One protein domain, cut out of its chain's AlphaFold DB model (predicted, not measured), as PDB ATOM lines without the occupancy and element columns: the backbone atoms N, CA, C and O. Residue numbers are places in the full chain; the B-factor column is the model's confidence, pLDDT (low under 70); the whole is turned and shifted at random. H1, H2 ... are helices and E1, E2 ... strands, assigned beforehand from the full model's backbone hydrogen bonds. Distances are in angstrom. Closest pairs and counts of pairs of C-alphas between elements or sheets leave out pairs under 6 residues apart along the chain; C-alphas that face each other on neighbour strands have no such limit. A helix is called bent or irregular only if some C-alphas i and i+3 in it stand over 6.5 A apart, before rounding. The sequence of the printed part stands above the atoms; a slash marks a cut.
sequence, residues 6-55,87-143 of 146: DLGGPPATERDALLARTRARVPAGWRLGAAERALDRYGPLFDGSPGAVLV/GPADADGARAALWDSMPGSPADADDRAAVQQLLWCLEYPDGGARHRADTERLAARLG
ATOM      1  N   ASP A   6     140.744 139.694  68.402       92.50
ATOM      2  CA  ASP A   6     140.618 138.240  68.282       92.50
ATOM      3  C   ASP A   6     141.513 137.683  67.166       92.50
ATOM      4  O   ASP A   6     141.743 138.322  66.133       92.50
ATOM      5  N   LEU A   7     142.010 136.458  67.353       90.25
ATOM      6  CA  LEU A   7     142.856 135.797  66.359       90.25
ATOM      7  C   LEU A   7     142.058 135.536  65.073       90.25
ATOM      8  O   LEU A   7     141.054 134.829  65.079       90.25
ATOM      9  N   GLY A   8     142.512 136.116  63.959       85.62
ATOM     10  CA  GLY A   8     141.806 136.063  62.673       85.62
ATOM     11  C   GLY A   8     140.707 137.121  62.506       85.62
ATOM     12  O   GLY A   8     140.086 137.178  61.444       85.62
ATOM     13  N   GLY A   9     140.485 137.969  63.514       86.44
ATOM     14  CA  GLY A   9     139.590 139.119  63.439       86.44
ATOM     15  C   GLY A   9     140.195 140.317  62.691       86.44
ATOM     16  O   GLY A   9     141.389 140.330  62.369       86.44
ATOM     17  N   PRO A  10     139.379 141.348  62.394       87.19
ATOM     18  CA  PRO A  10     139.885 142.596  61.840       87.19
ATOM     19  C   PRO A  10     140.807 143.297  62.854       87.19
ATOM     20  O   PRO A  10     140.523 143.276  64.051       87.19
ATOM     21  N   PRO A  11     141.892 143.945  62.396       86.94
ATOM     22  CA  PRO A  11     142.800 144.652  63.287       86.94
ATOM     23  C   PRO A  11     142.106 145.853  63.939       86.94
ATOM     24  O   PRO A  11     141.442 146.634  63.256       86.94
ATOM     25  N   ALA A  12     142.328 146.037  65.237       91.00
ATOM     26  CA  ALA A  12     141.888 147.203  65.993       91.00
ATOM     27  C   ALA A  12     143.064 147.907  66.686       91.00
ATOM     28  O   ALA A  12     144.196 147.402  66.717       91.00
ATOM     29  N   THR A  13     142.793 149.092  67.241       91.94
ATOM     30  CA  THR A  13     143.698 149.720  68.209       91.94
ATOM     31  C   THR A  13     143.718 148.897  69.498       91.94
ATOM     32  O   THR A  13     142.780 148.153  69.784       91.94
ATOM     33  N   GLU A  14     144.783 149.017  70.290       93.06
ATOM     34  CA  GLU A  14     144.904 148.284  71.555       93.06
ATOM     35  C   GLU A  14     143.741 148.583  72.504       93.06
ATOM     36  O   GLU A  14     143.116 147.662  73.032       93.06
ATOM     37  N   ARG A  15     143.405 149.867  72.663       93.19
ATOM     38  CA  ARG A  15     142.279 150.312  73.484       93.19
ATOM     39  C   ARG A  15     140.950 149.732  72.997       93.19
ATOM     40  O   ARG A  15     140.185 149.221  73.813       93.19
ATOM     41  N   ASP A  16     140.669 149.803  71.696       93.12
ATOM     42  CA  ASP A  16     139.406 149.295  71.147       93.12
ATOM     43  C   ASP A  16     139.302 147.776  71.302       93.12
ATOM     44  O   ASP A  16     138.241 147.257  71.652       93.12
ATOM     45  N   ALA A  17     140.410 147.060  71.099       94.56
ATOM     46  CA  ALA A  17     140.474 145.618  71.293       94.56
ATOM     47  C   ALA A  17     140.267 145.220  72.763       94.56
ATOM     48  O   ALA A  17     139.514 144.286  73.038       94.56
ATOM     49  N   LEU A  18     140.877 145.946  73.709       94.44
ATOM     50  CA  LEU A  18     140.643 145.754  75.143       94.44
ATOM     51  C   LEU A  18     139.176 145.988  75.499       94.44
ATOM     52  O   LEU A  18     138.574 145.145  76.157       94.44
ATOM     53  N   LEU A  19     138.572 147.079  75.018       95.25
ATOM     54  CA  LEU A  19     137.161 147.376  75.265       95.25
ATOM     55  C   LEU A  19     136.237 146.293  74.693       95.25
ATOM     56  O   LEU A  19     135.306 145.853  75.373       95.25
ATOM     57  N   ALA A  20     136.492 145.842  73.463       95.56
ATOM     58  CA  ALA A  20     135.723 144.772  72.833       95.56
ATOM     59  C   ALA A  20     135.830 143.465  73.632       95.56
ATOM     60  O   ALA A  20     134.812 142.849  73.956       95.56
ATOM     61  N   ARG A  21     137.050 143.090  74.033       95.19
ATOM     62  CA  ARG A  21     137.305 141.901  74.851       95.19
ATOM     63  C   ARG A  21     136.636 141.993  76.222       95.19
ATOM     64  O   ARG A  21     135.998 141.034  76.651       95.19
ATOM     65  N   THR A  22     136.731 143.140  76.894       96.06
ATOM     66  CA  THR A  22     136.065 143.401  78.175       96.06
ATOM     67  C   THR A  22     134.558 143.213  78.057       96.06
ATOM     68  O   THR A  22     133.975 142.497  78.865       96.06
ATOM     69  N   ARG A  23     133.921 143.778  77.026       96.62
ATOM     70  CA  ARG A  23     132.474 143.623  76.799       96.62
ATOM     71  C   ARG A  23     132.054 142.182  76.525       96.62
ATOM     72  O   ARG A  23     130.943 141.808  76.882       96.62
ATOM     73  N   ALA A  24     132.923 141.387  75.906       95.44
ATOM     74  CA  ALA A  24     132.651 139.981  75.628       95.44
ATOM     75  C   ALA A  24     132.790 139.079  76.868       95.44
ATOM     76  O   ALA A  24     132.098 138.069  76.960       95.44
ATOM     77  N   ARG A  25     133.687 139.420  77.805       94.81
ATOM     78  CA  ARG A  25     134.068 138.536  78.923       94.81
ATOM     79  C   ARG A  25     133.518 138.960  80.283       94.81
ATOM     80  O   ARG A  25     133.274 138.104  81.127       94.81
ATOM     81  N   VAL A  26     133.325 140.255  80.515       96.31
ATOM     82  CA  VAL A  26     132.868 140.768  81.809       96.31
ATOM     83  C   VAL A  26     131.341 140.674  81.908       96.31
ATOM     84  O   VAL A  26     130.644 141.203  81.039       96.31
ATOM     85  N   PRO A  27     130.787 140.058  82.973       95.00
ATOM     86  CA  PRO A  27     129.346 140.008  83.178       95.00
ATOM     87  C   PRO A  27     128.712 141.403  83.198       95.00
ATOM     88  O   PRO A  27     129.233 142.338  83.817       95.00
ATOM     89  N   ALA A  28     127.545 141.522  82.565       94.25
ATOM     90  CA  ALA A  28     126.770 142.757  82.554       94.25
ATOM     91  C   ALA A  28     126.431 143.249  83.978       94.25
ATOM     92  O   ALA A  28     126.397 142.484  84.946       94.25
ATOM     93  N   GLY A  29     126.137 144.545  84.098       95.31
ATOM     94  CA  GLY A  29     125.835 145.203  85.369       95.31
ATOM     95  C   GLY A  29     127.030 145.978  85.917       95.31
ATOM     96  O   GLY A  29     127.792 146.579  85.158       95.31
ATOM     97  N   TRP A  30     127.183 145.999  87.243       95.62
ATOM     98  CA  TRP A  30     128.171 146.860  87.901       95.62
ATOM     99  C   TRP A  30     129.617 146.527  87.512       95.62
ATOM    100  O   TRP A  30     130.419 147.446  87.374       95.62
ATOM    101  N   ARG A  31     129.932 145.246  87.257       96.38
ATOM    102  CA  ARG A  31     131.279 144.804  86.854       96.38
ATOM    103  C   ARG A  31     131.681 145.385  85.507       96.38
ATOM    104  O   ARG A  31     132.731 146.013  85.413       96.38
ATOM    105  N   LEU A  32     130.825 145.239  84.493       97.56
ATOM    106  CA  LEU A  32     131.071 145.837  83.182       97.56
ATOM    107  C   LEU A  32     131.160 147.363  83.283       97.56
ATOM    108  O   LEU A  32     132.089 147.953  82.744       97.56
ATOM    109  N   GLY A  33     130.274 147.994  84.061       98.00
ATOM    110  CA  GLY A  33     130.344 149.436  84.296       98.00
ATOM    111  C   GLY A  33     131.650 149.883  84.969       98.00
ATOM    112  O   GLY A  33     132.186 150.932  84.624       98.00
ATOM    113  N   ALA A  34     132.185 149.110  85.918       97.88
ATOM    114  CA  ALA A  34     133.476 149.385  86.550       97.88
ATOM    115  C   ALA A  34     134.639 149.217  85.563       97.88
ATOM    116  O   ALA A  34     135.535 150.061  85.523       97.88
ATOM    117  N   ALA A  35     134.594 148.176  84.731       97.88
ATOM    118  CA  ALA A  35     135.598 147.915  83.707       97.88
ATOM    119  C   ALA A  35     135.641 149.031  82.648       97.88
ATOM    120  O   ALA A  35     136.715 149.539  82.328       97.88
ATOM    121  N   GLU A  36     134.478 149.474  82.161       97.62
ATOM    122  CA  GLU A  36     134.380 150.588  81.210       97.62
ATOM    123  C   GLU A  36     134.882 151.900  81.831       97.62
ATOM    124  O   GLU A  36     135.675 152.595  81.204       97.62
ATOM    125  N   ARG A  37     134.550 152.193  83.099       97.75
ATOM    126  CA  ARG A  37     135.112 153.359  83.813       97.75
ATOM    127  C   ARG A  37     136.638 153.313  83.914       97.75
ATOM    128  O   ARG A  37     137.288 154.350  83.783       97.75
ATOM    129  N   ALA A  38     137.209 152.136  84.170       97.75
ATOM    130  CA  ALA A  38     138.657 151.964  84.216       97.75
ATOM    131  C   ALA A  38     139.289 152.254  82.843       97.75
ATOM    132  O   ALA A  38     140.243 153.025  82.763       97.75
ATOM    133  N   LEU A  39     138.719 151.703  81.767       96.12
ATOM    134  CA  LEU A  39     139.190 151.919  80.394       96.12
ATOM    135  C   LEU A  39     138.975 153.354  79.895       96.12
ATOM    136  O   LEU A  39     139.799 153.860  79.140       96.12
ATOM    137  N   ASP A  40     137.921 154.040  80.328       95.94
ATOM    138  CA  ASP A  40     137.705 155.450  79.991       95.94
ATOM    139  C   ASP A  40     138.745 156.352  80.658       95.94
ATOM    140  O   ASP A  40     139.270 157.273  80.032       95.94
ATOM    141  N   ARG A  41     139.078 156.071  81.923       97.00
ATOM    142  CA  ARG A  41     140.043 156.859  82.696       97.00
ATOM    143  C   ARG A  41     141.490 156.594  82.286       97.00
ATOM    144  O   ARG A  41     142.278 157.532  82.204       97.00
ATOM    145  N   TYR A  42     141.836 155.329  82.070       96.81
ATOM    146  CA  TYR A  42     143.213 154.881  81.851       96.81
ATOM    147  C   TYR A  42     143.494 154.439  80.412       96.81
ATOM    148  O   TYR A  42     144.614 154.036  80.110       96.81
ATOM    149  N   GLY A  43     142.520 154.568  79.508       92.81
ATOM    150  CA  GLY A  43     142.656 154.278  78.079       92.81
ATOM    151  C   GLY A  43     143.915 154.855  77.421       92.81
ATOM    152  O   GLY A  43     144.549 154.115  76.675       92.81
ATOM    153  N   PRO A  44     144.354 156.093  77.742       94.44
ATOM    154  CA  PRO A  44     145.586 156.650  77.180       94.44
ATOM    155  C   PRO A  44     146.870 155.861  77.487       94.44
ATOM    156  O   PRO A  44     147.852 155.998  76.767       94.44
ATOM    157  N   LEU A  45     146.887 155.011  78.523       94.38
ATOM    158  CA  LEU A  45     148.019 154.109  78.797       94.38
ATOM    159  C   LEU A  45     148.175 153.007  77.739       94.38
ATOM    160  O   LEU A  45     149.198 152.322  77.708       94.38
ATOM    161  N   PHE A  46     147.157 152.817  76.902       91.94
ATOM    162  CA  PHE A  46     147.099 151.838  75.820       91.94
ATOM    163  C   PHE A  46     147.219 152.497  74.440       91.94
ATOM    164  O   PHE A  46     147.006 151.854  73.414       91.94
ATOM    165  N   ASP A  47     147.598 153.776  74.403       84.06
ATOM    166  CA  ASP A  47     147.942 154.469  73.172       84.06
ATOM    167  C   ASP A  47     149.456 154.333  72.919       84.06
ATOM    168  O   ASP A  47     150.280 154.636  73.781       84.06
ATOM    169  N   GLY A  48     149.850 153.887  71.721       73.88
ATOM    170  CA  GLY A  48     151.258 153.904  71.288       73.88
ATOM    171  C   GLY A  48     152.082 152.636  71.551       73.88
ATOM    172  O   GLY A  48     153.311 152.697  71.512       73.88
ATOM    173  N   SER A  49     151.442 151.488  71.782       77.88
ATOM    174  CA  SER A  49     152.143 150.201  71.908       77.88
ATOM    175  C   SER A  49     152.897 149.796  70.623       77.88
ATOM    176  O   SER A  49     152.418 150.065  69.517       77.88
ATOM    177  N   PRO A  50     154.065 149.120  70.737       78.50
ATOM    178  CA  PRO A  50     154.894 148.702  69.596       78.50
ATOM    179  C   PRO A  50     154.232 147.674  68.657       78.50
ATOM    180  O   PRO A  50     154.778 147.370  67.589       78.50
ATOM    181  N   GLY A  51     153.071 147.139  69.039       87.50
ATOM    182  CA  GLY A  51     152.256 146.221  68.248       87.50
ATOM    183  C   GLY A  51     151.663 145.100  69.099       87.50
ATOM    184  O   GLY A  51     152.116 144.845  70.214       87.50
ATOM    185  N   ALA A  52     150.649 144.424  68.560       93.06
ATOM    186  CA  ALA A  52     150.028 143.287  69.224       93.06
ATOM    187  C   ALA A  52     150.955 142.060  69.217       93.06
ATOM    188  O   ALA A  52     151.646 141.793  68.228       93.06
ATOM    189  N   VAL A  53     150.919 141.285  70.301       94.31
ATOM    190  CA  VAL A  53     151.558 139.965  70.397       94.31
ATOM    191  C   VAL A  53     150.514 138.888  70.664       94.31
ATOM    192  O   VAL A  53     149.385 139.189  71.044       94.31
ATOM    193  N   LEU A  54     150.890 137.622  70.482       96.00
ATOM    194  CA  LEU A  54     150.053 136.516  70.930       96.00
ATOM    195  C   LEU A  54     150.080 136.458  72.462       96.00
ATOM    196  O   LEU A  54     151.107 136.128  73.049       96.00
ATOM    197  N   VAL A  55     148.949 136.783  73.076       96.62
ATOM    198  CA  VAL A  55     148.710 136.708  74.518       96.62
ATOM    199  C   VAL A  55     147.962 135.415  74.802       96.62
ATOM    200  O   VAL A  55     146.964 135.135  74.139       96.62
ATOM    201  N   GLY A  87     147.072 140.755  71.710       94.38
ATOM    202  CA  GLY A  87     146.954 141.665  72.844       94.38
ATOM    203  C   GLY A  87     148.258 142.366  73.243       94.38
ATOM    204  O   GLY A  87     149.262 142.290  72.527       94.38
ATOM    205  N   PRO A  88     148.238 143.062  74.391       92.94
ATOM    206  CA  PRO A  88     149.397 143.722  74.981       92.94
ATOM    207  C   PRO A  88     150.489 142.740  75.416       92.94
ATOM    208  O   PRO A  88     150.193 141.707  76.015       92.94
ATOM    209  N   ALA A  89     151.764 143.075  75.195       92.00
ATOM    210  CA  ALA A  89     152.885 142.199  75.565       92.00
ATOM    211  C   ALA A  89     153.046 141.983  77.079       92.00
ATOM    212  O   ALA A  89     153.637 140.997  77.513       92.00
ATOM    213  N   ASP A  90     152.509 142.896  77.879       92.50
ATOM    214  CA  ASP A  90     152.522 142.873  79.336       92.50
ATOM    215  C   ASP A  90     151.309 142.153  79.956       92.50
ATOM    216  O   ASP A  90     151.307 141.900  81.161       92.50
ATOM    217  N   ALA A  91     150.310 141.758  79.156       94.31
ATOM    218  CA  ALA A  91     149.040 141.218  79.651       94.31
ATOM    219  C   ALA A  91     149.184 139.908  80.439       94.31
ATOM    220  O   ALA A  91     148.637 139.779  81.538       94.31
ATOM    221  N   ASP A  92     149.934 138.936  79.913       96.06
ATOM    222  CA  ASP A  92     150.124 137.650  80.596       96.06
ATOM    223  C   ASP A  92     150.941 137.805  81.882       96.06
ATOM    224  O   ASP A  92     150.635 137.158  82.880       96.06
ATOM    225  N   GLY A  93     151.934 138.702  81.897       95.19
ATOM    226  CA  GLY A  93     152.706 139.018  83.100       95.19
ATOM    227  C   GLY A  93     151.848 139.689  84.175       95.19
ATOM    228  O   GLY A  93     151.897 139.297  85.342       95.19
ATOM    229  N   ALA A  94     151.008 140.647  83.774       94.56
ATOM    230  CA  ALA A  94     150.072 141.316  84.670       94.56
ATOM    231  C   ALA A  94     149.099 140.315  85.316       94.56
ATOM    232  O   ALA A  94     148.899 140.362  86.531       94.56
ATOM    233  N   ARG A  95     148.546 139.375  84.536       92.12
ATOM    234  CA  ARG A  95     147.649 138.322  85.040       92.12
ATOM    235  C   ARG A  95     148.380 137.296  85.905       92.12
ATOM    236  O   ARG A  95     147.873 136.945  86.967       92.12
ATOM    237  N   ALA A  96     149.564 136.845  85.495       94.25
ATOM    238  CA  ALA A  96     150.357 135.869  86.239       94.25
ATOM    239  C   ALA A  96     150.640 136.335  87.674       94.25
ATOM    240  O   ALA A  96     150.529 135.538  88.598       94.25
ATOM    241  N   ALA A  97     150.899 137.631  87.877       94.19
ATOM    242  CA  ALA A  97     151.155 138.198  89.200       94.19
ATOM    243  C   ALA A  97     149.993 138.015  90.204       94.19
ATOM    244  O   ALA A  97     150.214 138.100  91.409       94.19
ATOM    245  N   LEU A  98     148.757 137.761  89.750       92.12
ATOM    246  CA  LEU A  98     147.610 137.504  90.632       92.12
ATOM    247  C   LEU A  98     147.533 136.054  91.132       92.12
ATOM    248  O   LEU A  98     146.793 135.777  92.075       92.12
ATOM    249  N   TRP A  99     148.300 135.137  90.546       91.31
ATOM    250  CA  TRP A  99     148.264 133.720  90.889       91.31
ATOM    251  C   TRP A  99     149.347 133.339  91.895       91.31
ATOM    252  O   TRP A  99     150.480 133.812  91.837       91.31
ATOM    253  N   ASP A 100     149.012 132.433  92.815       87.88
ATOM    254  CA  ASP A 100     150.013 131.841  93.702       87.88
ATOM    255  C   ASP A 100     151.093 131.108  92.913       87.88
ATOM    256  O   ASP A 100     150.833 130.478  91.880       87.88
ATOM    257  N   SER A 101     152.314 131.184  93.446       89.19
ATOM    258  CA  SER A 101     153.496 130.513  92.897       89.19
ATOM    259  C   SER A 101     153.859 130.933  91.467       89.19
ATOM    260  O   SER A 101     154.657 130.258  90.820       89.19
ATOM    261  N   MET A 102     153.318 132.056  90.992       92.62
ATOM    262  CA  MET A 102     153.726 132.700  89.748       92.62
ATOM    263  C   MET A 102     154.683 133.869  90.029       92.62
ATOM    264  O   MET A 102     154.651 134.444  91.118       92.62
ATOM    265  N   PRO A 103     155.564 134.224  89.076       89.38
ATOM    266  CA  PRO A 103     156.438 135.383  89.220       89.38
ATOM    267  C   PRO A 103     155.665 136.705  89.322       89.38
ATOM    268  O   PRO A 103     154.630 136.883  88.682       89.38
ATOM    269  N   GLY A 104     156.245 137.663  90.046       88.75
ATOM    270  CA  GLY A 104     155.704 139.014  90.199       88.75
ATOM    271  C   GLY A 104     154.798 139.177  91.418       88.75
ATOM    272  O   GLY A 104     154.612 138.263  92.218       88.75
ATOM    273  N   SER A 105     154.265 140.386  91.575       87.50
ATOM    274  CA  SER A 105     153.328 140.736  92.639       87.50
ATOM    275  C   SER A 105     152.374 141.821  92.144       87.50
ATOM    276  O   SER A 105     152.823 142.772  91.500       87.50
ATOM    277  N   PRO A 106     151.072 141.767  92.479       84.50
ATOM    278  CA  PRO A 106     150.140 142.842  92.143       84.50
ATOM    279  C   PRO A 106     150.485 144.157  92.857       84.50
ATOM    280  O   PRO A 106     150.040 145.223  92.439       84.50
ATOM    281  N   ALA A 107     151.260 144.095  93.946       86.31
ATOM    282  CA  ALA A 107     151.742 145.281  94.649       86.31
ATOM    283  C   ALA A 107     152.767 146.077  93.823       86.31
ATOM    284  O   ALA A 107     152.830 147.296  93.964       86.31
ATOM    285  N   ASP A 108     153.502 145.402  92.936       88.44
ATOM    286  CA  ASP A 108     154.561 145.994  92.108       88.44
ATOM    287  C   ASP A 108     154.052 146.438  90.727       88.44
ATOM    288  O   ASP A 108     154.816 146.969  89.923       88.44
ATOM    289  N   ALA A 109     152.767 146.213  90.429       91.75
ATOM    290  CA  ALA A 109     152.163 146.610  89.163       91.75
ATOM    291  C   ALA A 109     152.291 148.126  88.960       91.75
ATOM    292  O   ALA A 109     152.057 148.896  89.892       91.75
ATOM    293  N   ASP A 110     152.601 148.580  87.747       94.75
ATOM    294  CA  ASP A 110     152.330 149.962  87.352       94.75
ATOM    295  C   ASP A 110     150.828 150.146  87.066       94.75
ATOM    296  O   ASP A 110     150.028 149.216  87.210       94.75
ATOM    297  N   ASP A 111     150.406 151.354  86.701       95.75
ATOM    298  CA  ASP A 111     148.983 151.627  86.476       95.75
ATOM    299  C   ASP A 111     148.419 150.862  85.272       95.75
ATOM    300  O   ASP A 111     147.254 150.466  85.280       95.75
ATOM    301  N   ARG A 112     149.244 150.582  84.261       95.06
ATOM    302  CA  ARG A 112     148.832 149.849  83.062       95.06
ATOM    303  C   ARG A 112     148.625 148.364  83.368       95.06
ATOM    304  O   ARG A 112     147.616 147.782  82.958       95.06
ATOM    305  N   ALA A 113     149.531 147.755  84.127       95.75
ATOM    306  CA  ALA A 113     149.386 146.398  84.637       95.75
ATOM    307  C   ALA A 113     148.210 146.296  85.621       95.75
ATOM    308  O   ALA A 113     147.422 145.355  85.533       95.75
ATOM    309  N   ALA A 114     148.027 147.286  86.500       97.19
ATOM    310  CA  ALA A 114     146.914 147.319  87.447       97.19
ATOM    311  C   ALA A 114     145.549 147.386  86.741       97.19
ATOM    312  O   ALA A 114     144.604 146.728  87.177       97.19
ATOM    313  N   VAL A 115     145.430 148.129  85.633       97.38
ATOM    314  CA  VAL A 115     144.201 148.148  84.820       97.38
ATOM    315  C   VAL A 115     143.930 146.770  84.225       97.38
ATOM    316  O   VAL A 115     142.828 146.257  84.385       97.38
ATOM    317  N   GLN A 116     144.924 146.134  83.602       96.31
ATOM    318  CA  GLN A 116     144.764 144.790  83.028       96.31
ATOM    319  C   GLN A 116     144.378 143.748  84.092       96.31
ATOM    320  O   GLN A 116     143.493 142.924  83.863       96.31
ATOM    321  N   GLN A 117     144.978 143.837  85.282       96.31
ATOM    322  CA  GLN A 117     144.624 143.023  86.445       96.31
ATOM    323  C   GLN A 117     143.181 143.259  86.904       96.31
ATOM    324  O   GLN A 117     142.459 142.298  87.158       96.31
ATOM    325  N   LEU A 118     142.731 144.518  86.985       97.25
ATOM    326  CA  LEU A 118     141.355 144.828  87.377       97.25
ATOM    327  C   LEU A 118     140.349 144.295  86.352       97.25
ATOM    328  O   LEU A 118     139.344 143.709  86.746       97.25
ATOM    329  N   LEU A 119     140.616 144.468  85.052       96.50
ATOM    330  CA  LEU A 119     139.748 143.948  83.993       96.50
ATOM    331  C   LEU A 119     139.586 142.434  84.116       96.50
ATOM    332  O   LEU A 119     138.458 141.953  84.077       96.50
ATOM    333  N   TRP A 120     140.682 141.711  84.364       94.19
ATOM    334  CA  TRP A 120     140.635 140.279  84.640       94.19
ATOM    335  C   TRP A 120     139.805 139.947  85.885       94.19
ATOM    336  O   TRP A 120     138.925 139.089  85.832       94.19
ATOM    337  N   CYS A 121     140.031 140.650  86.999       95.44
ATOM    338  CA  CYS A 121     139.273 140.445  88.232       95.44
ATOM    339  C   CYS A 121     137.756 140.587  88.016       95.44
ATOM    340  O   CYS A 121     136.957 139.849  88.598       95.44
ATOM    341  N   LEU A 122     137.352 141.519  87.154       96.50
ATOM    342  CA  LEU A 122     135.954 141.783  86.834       96.50
ATOM    343  C   LEU A 122     135.327 140.726  85.905       96.50
ATOM    344  O   LEU A 122     134.101 140.644  85.862       96.50
ATOM    345  N   GLU A 123     136.107 139.881  85.220       94.38
ATOM    346  CA  GLU A 123     135.577 138.761  84.418       94.38
ATOM    347  C   GLU A 123     134.892 137.697  85.291       94.38
ATOM    348  O   GLU A 123     133.902 137.091  84.881       94.38
ATOM    349  N   TYR A 124     135.381 137.481  86.518       86.81
ATOM    350  CA  TYR A 124     134.962 136.355  87.353       86.81
ATOM    351  C   TYR A 124     134.014 136.798  88.481       86.81
ATOM    352  O   TYR A 124     134.380 137.617  89.331       86.81
ATOM    353  N   PRO A 125     132.784 136.251  88.548       74.50
ATOM    354  CA  PRO A 125     131.834 136.608  89.594       74.50
ATOM    355  C   PRO A 125     132.154 135.991  90.966       74.50
ATOM    356  O   PRO A 125     131.764 136.585  91.973       74.50
ATOM    357  N   ASP A 126     132.872 134.860  91.019       69.69
ATOM    358  CA  ASP A 126     133.180 134.118  92.254       69.69
ATOM    359  C   ASP A 126     134.614 133.550  92.283       69.69
ATOM    360  O   ASP A 126     134.846 132.373  92.026       69.69
ATOM    361  N   GLY A 127     135.600 134.396  92.595       76.06
ATOM    362  CA  GLY A 127     137.008 133.985  92.732       76.06
ATOM    363  C   GLY A 127     137.458 133.689  94.173       76.06
ATOM    364  O   GLY A 127     138.653 133.662  94.464       76.06
ATOM    365  N   GLY A 128     136.529 133.533  95.121       88.62
ATOM    366  CA  GLY A 128     136.869 133.370  96.538       88.62
ATOM    367  C   GLY A 128     137.375 134.651  97.227       88.62
ATOM    368  O   GLY A 128     137.287 135.762  96.702       88.62
ATOM    369  N   ALA A 129     137.859 134.514  98.469       91.25
ATOM    370  CA  ALA A 129     138.186 135.656  99.334       91.25
ATOM    371  C   ALA A 129     139.375 136.486  98.831       91.25
ATOM    372  O   ALA A 129     139.319 137.714  98.872       91.25
ATOM    373  N   ARG A 130     140.423 135.823  98.328       89.31
ATOM    374  CA  ARG A 130     141.604 136.504  97.789       89.31
ATOM    375  C   ARG A 130     141.253 137.355  96.571       89.31
ATOM    376  O   ARG A 130     141.582 138.532  96.552       89.31
ATOM    377  N   HIS A 131     140.529 136.787  95.606       92.00
ATOM    378  CA  HIS A 131     140.096 137.501  94.402       92.00
ATOM    379  C   HIS A 131     139.303 138.763  94.731       92.00
ATOM    380  O   HIS A 131     139.538 139.812  94.138       92.00
ATOM    381  N   ARG A 132     138.396 138.693  95.715       92.69
ATOM    382  CA  ARG A 132     137.652 139.873  96.184       92.69
ATOM    383  C   ARG A 132     138.584 140.946  96.745       92.69
ATOM    384  O   ARG A 132     138.485 142.092  96.324       92.69
ATOM    385  N   ALA A 133     139.527 140.568  97.610       92.75
ATOM    386  CA  ALA A 133     140.500 141.504  98.174       92.75
ATOM    387  C   ALA A 133     141.406 142.133  97.098       92.75
ATOM    388  O   ALA A 133     141.701 143.327  97.153       92.75
ATOM    389  N   ASP A 134     141.828 141.351  96.101       93.12
ATOM    390  CA  ASP A 134     142.610 141.844  94.966       93.12
ATOM    391  C   ASP A 134     141.791 142.815  94.104       93.12
ATOM    392  O   ASP A 134     142.280 143.896  93.771       93.12
ATOM    393  N   THR A 135     140.528 142.481  93.821       95.00
ATOM    394  CA  THR A 135     139.593 143.342  93.078       95.00
ATOM    395  C   THR A 135     139.394 144.682  93.786       95.00
ATOM    396  O   THR A 135     139.561 145.732  93.171       95.00
ATOM    397  N   GLU A 136     139.086 144.660  95.085       95.12
ATOM    398  CA  GLU A 136     138.872 145.863  95.899       95.12
ATOM    399  C   GLU A 136     140.132 146.732  95.972       95.12
ATOM    400  O   GLU A 136     140.060 147.947  95.785       95.12
ATOM    401  N   ARG A 137     141.305 146.118  96.183       95.12
ATOM    402  CA  ARG A 137     142.582 146.840  96.235       95.12
ATOM    403  C   ARG A 137     142.904 147.519  94.906       95.12
ATOM    404  O   ARG A 137     143.292 148.688  94.905       95.12
ATOM    405  N   LEU A 138     142.767 146.804  93.789       96.50
ATOM    406  CA  LEU A 138     143.042 147.343  92.455       96.50
ATOM    407  C   LEU A 138     142.073 148.476  92.109       96.50
ATOM    408  O   LEU A 138     142.499 149.530  91.642       96.50
ATOM    409  N   ALA A 139     140.787 148.293  92.408       97.00
ATOM    410  CA  ALA A 139     139.766 149.304  92.186       97.00
ATOM    411  C   ALA A 139     140.020 150.569  93.018       97.00
ATOM    412  O   ALA A 139     140.001 151.674  92.478       97.00
ATOM    413  N   ALA A 140     140.352 150.415  94.305       97.19
ATOM    414  CA  ALA A 140     140.705 151.528  95.180       97.19
ATOM    415  C   ALA A 140     141.951 152.274  94.685       97.19
ATOM    416  O   ALA A 140     141.940 153.502  94.606       97.19
ATOM    417  N   ARG A 141     143.000 151.542  94.288       95.94
ATOM    418  CA  ARG A 141     144.226 152.118  93.721       95.94
ATOM    419  C   ARG A 141     143.944 152.940  92.462       95.94
ATOM    420  O   ARG A 141     144.488 154.029  92.311       95.94
ATOM    421  N   LEU A 142     143.097 152.424  91.575       97.25
ATOM    422  CA  LEU A 142     142.739 153.069  90.308       97.25
ATOM    423  C   LEU A 142     141.621 154.119  90.463       97.25
ATOM    424  O   LEU A 142     141.220 154.757  89.491       97.25
ATOM    425  N   GLY A 143     141.082 154.311  91.672       97.69
ATOM    426  CA  GLY A 143     139.948 155.205  91.907       97.69
ATOM    427  C   GLY A 143     138.698 154.815  91.109       97.69
ATOM    428  O   GLY A 143     137.955 155.693  90.666       97.69
TER     429      GLY A 143
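What this domain is: This is residues 6 to 55 and 87 to 143 of the 146 residues of the protein "APH domain-containing protein" of Cellulomonas hominis (UniProt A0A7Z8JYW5). The longest helix, H2, folds back beside H1 as a hairpin, and this hairpin covers one side of a middle helix, H4. H5 folds back on the other side of H4 at a slant, and the short H3 packs on H4 crosswise, with the small strand E1 toward the rim beyond H3. The printed part has 107 residues with five named helices and one named strand, in the order H1, H2, E1, H3, H4, H5, and the class is mostly helix. The whole is compact, with a radius of gyration of the C-alphas of 13.3 A, and rounded, spanning 38 by 32 by 24 A.

Where its parts are: H2, residues 30 to 46, is 23.0 A long; it has a kink of 49 degrees near residue 40 and is irregular, with C-alphas 41 and 44 7.8 A apart. H1, residues 14 to 25, is 16.3 A long and begins at C-alpha 14, (144.904, 148.284, 71.555). H4, residues 111 to 123, is 18.7 A long, with C-alpha 111 at (148.983, 151.627, 86.476). H5, residues 128 to 141, is 20.3 A long and ends at C-alpha 141, (144.226, 152.118, 93.721). H3, residues 91 to 96, is 8.6 A long, and E1, residues 53 to 55, is 6.0 A long.

How they stand to each other: H1, H2 and H4 form an up and down bundle, each helix running against the one before it. H2 touches H1 in a hairpin, at a shallow tilt of 14 degrees, opposite ways; the closest C-alphas, of Arg 15 and Phe 46, are 5.6 A apart. H2 touches H4 at a shallow tilt of 24 degrees, opposite ways, closest at the C-alphas of Arg 31 and Leu 122, 5.6 A. H1, with residues 22 to 25 alone, only just touches H4, with 3 pairs of C-alphas within 8 A; the closest, of Arg 25 and Glu 123, are 5.7 A apart. H4 is the hub, touching four helices. H5 touches H4 in a hairpin at a steep tilt of 40 degrees, opposite ways, closest at the C-alphas of Cys 121 and Thr 135, 5.7 A. H3 touches H4 at a steep tilt of 69 degrees, only just short of perpendicular; the C-alphas of Ala 94 and Ala 113, the closest, are 5.1 A apart. H2 and H5 are only just apart, closest 8.4 A. E1 pairs with no named strand; its closest C-alpha pair with H3, Val 55 and Asp 92, is 6.3 A apart. Each O i to N i+4 pair is within hydrogen-bond range in H1, H3, H4 and H5; in H2, 10 of 13 are.

The domain as a whole: The C-alphas farthest apart, of Pro 10 and Ala 129, are 38.2 A apart. Residues 56 to 86 are not printed; C-alphas 55 and 87 are 5.5 A apart across the cut. The link from H3 to H4, residues 97 to 110, is long. Mean pLDDT of the printed part is 92.6; one residue, Asp 126, is under 70.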